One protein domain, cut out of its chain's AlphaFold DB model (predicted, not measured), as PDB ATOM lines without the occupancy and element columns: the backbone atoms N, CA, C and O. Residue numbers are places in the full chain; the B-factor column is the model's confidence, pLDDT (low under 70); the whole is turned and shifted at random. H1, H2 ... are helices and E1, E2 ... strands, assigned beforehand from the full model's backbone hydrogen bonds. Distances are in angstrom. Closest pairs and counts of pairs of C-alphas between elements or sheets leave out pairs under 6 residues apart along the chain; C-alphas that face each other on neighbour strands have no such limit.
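What this domain is: This is residues 46 to 94 of the 166 residues of an uncharacterized protein of Mycolicibacterium hassiacum (strain DSM 44199 / CIP 105218 / JCM 12690 / 3849) (UniProt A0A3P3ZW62). A hairpin of two antiparallel strands, E1 and E2, and a long helix, H2, make the two arms of a loose U, joined at one end by the short helix H1. H2 folds back along the hairpin with few contacts to it, and the loop of residues 51 to 58 lies at the end of the hairpin away from H1. The printed part has 49 residues, with two named strands and then two named helices in the order E1, E2, H1, H2; the class is mixed, helices and strands. It is only just loose, close to compact, with a radius of gyration of the C-alphas of 11.7 A, and it is only just flat, spanning 33 by 22 by 12 A.

How they stand to each other: E1, residues 46 to 50, and E2, residues 59 to 64, are antiparallel neighbours in a hairpin, at 165 degrees between their directions. N 47 and O 62 are 2.9 A apart and N 49 and O 60 are 2.8 A apart, within hydrogen-bond range. H1, residues 67 to 74, has 5 pairs of C-alphas within 8 A of E2, the closest being Gly 64 and Val 70 at 4.9 A. H2, residues 77 to 93, has one such pair with E2, Val 60 and Met 83 at 7.9 A, and is apart from E1. H1 and H2 are close but not clearly touching, the closest C-alphas being those of Lys 73 and Phe 79 at 7.0 A. They run the same way at a steep tilt of 66 degrees. In H1 and H2 every O i to N i+4 pair is within hydrogen-bond range.

Where its parts are: E1 begins at C-alpha 46, (-34.995, -67.953, -93.185), and is 12.7 A long from first to last C-alpha. E2 is 16.5 A long, H1 10.7 A and H2 24.7 A. H2 ends at C-alpha 93, (-44.038, -82.731, -74.414).

The domain as a whole: The two C-alphas farthest apart, those of Asp 66 and His 92, are 33.9 A apart. The printed part has no cut and no long link; the links E2 to H1 and H1 to H2 are tight. The mean pLDDT of the printed part is 87.9, and residues 93 to 94 are under 70.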
ATOM      1  N   SER A  46     -34.283 -67.048 -94.088       91.31
ATOM      2  CA  SER A  46     -34.995 -67.953 -93.185       91.31
ATOM      3  C   SER A  46     -36.188 -67.280 -92.518       91.31
ATOM      4  O   SER A  46     -36.030 -66.225 -91.906       91.31
ATOM      5  N   ALA A  47     -37.350 -67.930 -92.556       91.25
ATOM      6  CA  ALA A  47     -38.496 -67.576 -91.727       91.25
ATOM      7  C   ALA A  47     -38.553 -68.502 -90.509       91.25
ATOM      8  O   ALA A  47     -38.560 -69.726 -90.646       91.25
ATOM      9  N   THR A  48     -38.595 -67.911 -89.315       92.50
ATOM     10  CA  THR A  48     -38.732 -68.656 -88.058       92.50
ATOM     11  C   THR A  48     -40.119 -68.431 -87.476       92.50
ATOM     12  O   THR A  48     -40.503 -67.304 -87.177       92.50
ATOM     13  N   PHE A  49     -40.849 -69.521 -87.273       90.31
ATOM     14  CA  PHE A  49     -42.180 -69.535 -86.686       90.31
ATOM     15  C   PHE A  49     -42.076 -70.053 -85.263       90.31
ATOM     16  O   PHE A  49     -41.872 -71.247 -85.040       90.31
ATOM     17  N   LYS A  50     -42.198 -69.141 -84.302       88.38
ATOM     18  CA  LYS A  50     -42.183 -69.467 -82.880       88.38
ATOM     19  C   LYS A  50     -43.609 -69.578 -82.368       88.38
ATOM     20  O   LYS A  50     -44.421 -68.679 -82.579       88.38
ATOM     21  N   PHE A  51     -43.917 -70.681 -81.705       77.56
ATOM     22  CA  PHE A  51     -45.231 -70.880 -81.107       77.56
ATOM     23  C   PHE A  51     -45.245 -70.202 -79.732       77.56
ATOM     24  O   PHE A  51     -44.211 -70.179 -79.090       77.56
ATOM     25  N   SER A  52     -46.369 -69.606 -79.320       76.19
ATOM     26  CA  SER A  52     -46.665 -69.072 -77.968       76.19
ATOM     27  C   SER A  52     -45.704 -68.053 -77.305       76.19
ATOM     28  O   SER A  52     -46.088 -67.427 -76.320       76.19
ATOM     29  N   GLY A  53     -44.531 -67.772 -77.881       72.00
ATOM     30  CA  GLY A  53     -43.638 -66.665 -77.525       72.00
ATOM     31  C   GLY A  53     -42.598 -66.952 -76.432       72.00
ATOM     32  O   GLY A  53     -41.609 -66.220 -76.350       72.00
ATOM     33  N   ALA A  54     -42.742 -68.012 -75.637       77.31
ATOM     34  CA  ALA A  54     -41.789 -68.389 -74.594       77.31
ATOM     35  C   ALA A  54     -40.524 -69.044 -75.172       77.31
ATOM     36  O   ALA A  54     -40.516 -69.603 -76.266       77.31
ATOM     37  N   TYR A  55     -39.404 -68.980 -74.447       72.19
ATOM     38  CA  TYR A  55     -38.131 -69.530 -74.934       72.19
ATOM     39  C   TYR A  55     -38.154 -71.054 -75.132       72.19
ATOM     40  O   TYR A  55     -37.519 -71.549 -76.054       72.19
ATOM     41  N   SER A  56     -38.914 -71.767 -74.303       77.62
ATOM     42  CA  SER A  56     -39.091 -73.222 -74.352       77.62
ATOM     43  C   SER A  56     -40.071 -73.700 -75.424       77.62
ATOM     44  O   SER A  56     -40.258 -74.906 -75.577       77.62
ATOM     45  N   ASP A  57     -40.740 -72.782 -76.116       81.38
ATOM     46  CA  ASP A  57     -41.742 -73.155 -77.098       81.38
ATOM     47  C   ASP A  57     -41.094 -73.721 -78.363       81.38
ATOM     48  O   ASP A  57     -40.002 -73.288 -78.755       81.38
ATOM     49  N   PRO A  58     -41.765 -74.666 -79.045       85.31
ATOM     50  CA  PRO A  58     -41.266 -75.186 -80.307       85.31
ATOM     51  C   PRO A  58     -41.107 -74.050 -81.323       85.31
ATOM     52  O   PRO A  58     -41.832 -73.048 -81.308       85.31
ATOM     53  N   TRP A  59     -40.190 -74.245 -82.261       89.56
ATOM     54  CA  TRP A  59     -40.054 -73.393 -83.431       89.56
ATOM     55  C   TRP A  59     -39.929 -74.231 -84.697       89.56
ATOM     56  O   TRP A  59     -39.426 -75.354 -84.679       89.56
ATOM     57  N   VAL A  60     -40.369 -73.659 -85.811       93.00
ATOM     58  CA  VAL A  60     -40.124 -74.189 -87.153       93.00
ATOM     59  C   VAL A  60     -39.315 -73.158 -87.917       93.00
ATOM     60  O   VAL A  60     -39.660 -71.979 -87.919       93.00
ATOM     61  N   VAL A  61     -38.235 -73.600 -88.559       93.75
ATOM     62  CA  VAL A  61     -37.381 -72.746 -89.390       93.75
ATOM     63  C   VAL A  61     -37.498 -73.214 -90.831       93.75
ATOM     64  O   VAL A  61     -37.163 -74.356 -91.142       93.75
ATOM     65  N   VAL A  62     -37.954 -72.324 -91.705       93.44
ATOM     66  CA  VAL A  62     -38.037 -72.557 -93.149       93.44
ATOM     67  C   VAL A  62     -36.924 -71.774 -93.817       93.44
ATOM     68  O   VAL A  62     -36.792 -70.577 -93.576       93.44
ATOM     69  N   LYS A  63     -36.122 -72.446 -94.642       92.75
ATOM     70  CA  LYS A  63     -35.016 -71.841 -95.389       92.75
ATOM     71  C   LYS A  63     -35.347 -71.795 -96.873       92.75
ATOM     72  O   LYS A  63     -35.847 -72.779 -97.430       92.75
ATOM     73  N   GLY A  64     -35.021 -70.683 -97.509       89.94
ATOM     74  CA  GLY A  64     -35.115 -70.516 -98.950       89.94
ATOM     75  C   GLY A  64     -33.963 -69.698 -99.509       89.94
ATOM     76  O   GLY A  64     -33.235 -69.049 -98.758       89.94
ATOM     77  N   ALA A  65     -33.780 -69.765-100.822       89.88
ATOM     78  CA  ALA A  65     -32.777 -68.964-101.518       89.88
ATOM     79  C   ALA A  65     -33.130 -67.466-101.489       89.88
ATOM     80  O   ALA A  65     -32.247 -66.626-101.391       89.88
ATOM     81  N   ASP A  66     -34.425 -67.145-101.503       90.50
ATOM     82  CA  ASP A  66     -34.963 -65.787-101.489       90.50
ATOM     83  C   ASP A  66     -36.349 -65.756-100.795       90.50
ATOM     84  O   ASP A  66     -36.885 -66.811-100.424       90.50
ATOM     85  N   PRO A  67     -36.961 -64.574-100.576       91.56
ATOM     86  CA  PRO A  67     -38.273 -64.482 -99.935       91.56
ATOM     87  C   PRO A  67     -39.406 -65.192-100.688       91.56
ATOM     88  O   PRO A  67     -40.320 -65.707-100.043       91.56
ATOM     89  N   SER A  68     -39.371 -65.234-102.022       94.31
ATOM     90  CA  SER A  68     -40.404 -65.892-102.829       94.31
ATOM     91  C   SER A  68     -40.342 -67.410-102.669       94.31
ATOM     92  O   SER A  68     -41.385 -68.056-102.581       94.31
ATOM     93  N   ASP A  69     -39.141 -67.977-102.584       93.06
ATOM     94  CA  ASP A  69     -38.927 -69.398-102.286       93.06
ATOM     95  C   ASP A  69     -39.406 -69.762-100.868       93.06
ATOM     96  O   ASP A  69     -40.021 -70.802-100.645       93.06
ATOM     97  N   VAL A  70     -39.201 -68.886 -99.882       94.06
ATOM     98  CA  VAL A  70     -39.773 -69.106 -98.542       94.06
ATOM     99  C   VAL A  70     -41.302 -69.040 -98.576       94.06
ATOM    100  O   VAL A  70     -41.953 -69.895 -97.976       94.06
ATOM    101  N   LEU A  71     -41.880 -68.064 -99.284       95.19
ATOM    102  CA  LEU A  71     -43.333 -67.922 -99.422       95.19
ATOM    103  C   LEU A  71     -43.967 -69.140-100.098       95.19
ATOM    104  O   LEU A  71     -44.946 -69.678 -99.582       95.19
ATOM    105  N   SER A  72     -43.380 -69.620-101.194       95.94
ATOM    106  CA  SER A  72     -43.882 -70.797-101.908       95.94
ATOM    107  C   SER A  72     -43.826 -72.066-101.056       95.94
ATOM    108  O   SER A  72     -44.683 -72.929-101.203       95.94
ATOM    109  N   LYS A  73     -42.865 -72.173-100.129       93.88
ATOM    110  CA  LYS A  73     -42.773 -73.292 -99.179       93.88
ATOM    111  C   LYS A  73     -43.842 -73.234 -98.091       93.88
ATOM    112  O   LYS A  73     -44.338 -74.285 -97.687       93.88
ATOM    113  N   ILE A  74     -44.183 -72.042 -97.597       95.50
ATOM    114  CA  ILE A  74     -45.125 -71.888 -96.475       95.50
ATOM    115  C   ILE A  74     -46.590 -71.786 -96.906       95.50
ATOM    116  O   ILE A  74     -47.469 -72.092 -96.102       95.50
ATOM    117  N   ASP A  75     -46.860 -71.406 -98.154       95.31
ATOM    118  CA  ASP A  75     -48.215 -71.320 -98.715       95.31
ATOM    119  C   ASP A  75     -48.671 -72.658 -99.323       95.31
ATOM    120  O   ASP A  75     -49.206 -72.740-100.426       95.31
ATOM    121  N   THR A  76     -48.403 -73.750 -98.604       95.12
ATOM    122  CA  THR A  76     -48.749 -75.113 -99.021       95.12
ATOM    123  C   THR A  76     -49.597 -75.810 -97.966       95.12
ATOM    124  O   THR A  76     -49.494 -75.549 -96.759       95.12
ATOM    125  N   ALA A  77     -50.443 -76.743 -98.408       96.38
ATOM    126  CA  ALA A  77     -51.236 -77.564 -97.497       96.38
ATOM    127  C   ALA A  77     -50.334 -78.458 -96.627       96.38
ATOM    128  O   ALA A  77     -50.620 -78.695 -95.450       96.38
ATOM    129  N   GLU A  78     -49.216 -78.908 -97.186       94.94
ATOM    130  CA  GLU A  78     -48.190 -79.717 -96.543       94.94
ATOM    131  C   GLU A  78     -47.515 -78.949 -95.408       94.94
ATOM    132  O   GLU A  78     -47.364 -79.484 -94.306       94.94
ATOM    133  N   PHE A  79     -47.168 -77.676 -95.627       94.88
ATOM    134  CA  PHE A  79     -46.615 -76.842 -94.565       94.88
ATOM    135  C   PHE A  79     -47.627 -76.619 -93.443       94.88
ATOM    136  O   PHE A  79     -47.286 -76.729 -92.262       94.88
ATOM    137  N   LYS A  80     -48.904 -76.401 -93.781       93.81
ATOM    138  CA  LYS A  80     -49.963 -76.336 -92.768       93.81
ATOM    139  C   LYS A  80     -50.042 -77.637 -91.951       93.81
ATOM    140  O   LYS A  80     -50.107 -77.581 -90.721       93.81
ATOM    141  N   ALA A  81     -50.004 -78.796 -92.607       94.94
ATOM    142  CA  ALA A  81     -50.030 -80.096 -91.938       94.94
ATOM    143  C   ALA A  81     -48.803 -80.310 -91.032       94.94
ATOM    144  O   ALA A  81     -48.935 -80.829 -89.918       94.94
ATOM    145  N   LEU A  82     -47.622 -79.855 -91.462       93.19
ATOM    146  CA  LEU A  82     -46.409 -79.847 -90.643       93.19
ATOM    147  C   LEU A  82     -46.606 -79.009 -89.373       93.19
ATOM    148  O   LEU A  82     -46.317 -79.481 -88.274       93.19
ATOM    149  N   MET A  83     -47.142 -77.795 -89.499       92.31
ATOM    150  CA  MET A  83     -47.392 -76.910 -88.358       92.31
ATOM    151  C   MET A  83     -48.418 -77.502 -87.376       92.31
ATOM    152  O   MET A  83     -48.222 -77.420 -86.159       92.31
ATOM    153  N   ASP A  84     -49.472 -78.153 -87.880       91.19
ATOM    154  CA  ASP A  84     -50.448 -78.877 -87.053       91.19
ATOM    155  C   ASP A  84     -49.775 -80.032 -86.282       91.19
ATOM    156  O   ASP A  84     -50.023 -80.223 -85.086       91.19
ATOM    157  N   LYS A  85     -48.868 -80.774 -86.935       90.25
ATOM    158  CA  LYS A  85     -48.114 -81.870 -86.308       90.25
ATOM    159  C   LYS A  85     -47.129 -81.371 -85.252       90.25
ATOM    160  O   LYS A  85     -47.040 -81.977 -84.185       90.25
ATOM    161  N   VAL A  86     -46.421 -80.274 -85.515       88.75
ATOM    162  CA  VAL A  86     -45.508 -79.652 -84.543       88.75
ATOM    163  C   VAL A  86     -46.279 -79.199 -83.308       88.75
ATOM    164  O   VAL A  86     -45.853 -79.487 -82.192       88.75
ATOM    165  N   ARG A  87     -47.454 -78.583 -83.484       84.94
ATOM    166  CA  ARG A  87     -48.333 -78.206 -82.366       84.94
ATOM    167  C   ARG A  87     -48.783 -79.421 -81.558       84.94
ATOM    168  O   ARG A  87     -48.784 -79.365 -80.332       84.94
ATOM    169  N   LEU A  88     -49.151 -80.508 -82.235       85.31
ATOM    170  CA  LEU A  88     -49.519 -81.757 -81.578       85.31
ATOM    171  C   LEU A  88     -48.367 -82.298 -80.721       85.31
ATOM    172  O   LEU A  88     -48.549 -82.570 -79.538       85.31
ATOM    173  N   ILE A  89     -47.181 -82.436 -81.311       83.50
ATOM    174  CA  ILE A  89     -45.993 -82.940 -80.615       83.50
ATOM    175  C   ILE A  89     -45.655 -82.037 -79.430       83.50
ATOM    176  O   ILE A  89     -45.455 -82.525 -78.323       83.50
ATOM    177  N   ALA A  90     -45.668 -80.721 -79.624       81.50
ATOM    178  CA  ALA A  90     -45.415 -79.774 -78.551       81.50
ATOM    179  C   ALA A  90     -46.397 -79.941 -77.386       81.50
ATOM    180  O   ALA A  90     -45.958 -79.980 -76.244       81.50
ATOM    181  N   GLY A  91     -47.690 -80.144 -77.667       76.94
ATOM    182  CA  GLY A  91     -48.692 -80.431 -76.638       76.94
ATOM    183  C   GLY A  91     -48.458 -81.741 -75.874       76.94
ATOM    184  O   GLY A  91     -48.847 -81.843 -74.714       76.94
ATOM    185  N   HIS A  92     -47.798 -82.733 -76.481       77.75
ATOM    186  CA  HIS A  92     -47.412 -83.965 -75.785       77.75
ATOM    187  C   HIS A  92     -46.242 -83.758 -74.817       77.75
ATOM    188  O   HIS A  92     -46.212 -84.382 -73.757       77.75
ATOM    189  N   TYR A  93     -45.284 -82.897 -75.169       68.81
ATOM    190  CA  TYR A  93     -44.038 -82.731 -74.414       68.81
ATOM    191  C   TYR A  93     -43.996 -81.481 -73.523       68.81
ATOM    192  O   TYR A  93     -43.139 -81.404 -72.648       68.81
ATOM    193  N   SER A  94     -44.933 -80.536 -73.654       65.94
ATOM    194  CA  SER A  94     -44.999 -79.312 -72.838       65.94
ATOM    195  C   SER A  94     -45.472 -79.529 -71.389       65.94
ATOM    196  O   SER A  94     -45.784 -78.563 -70.702       65.94
TER     197      SER A  94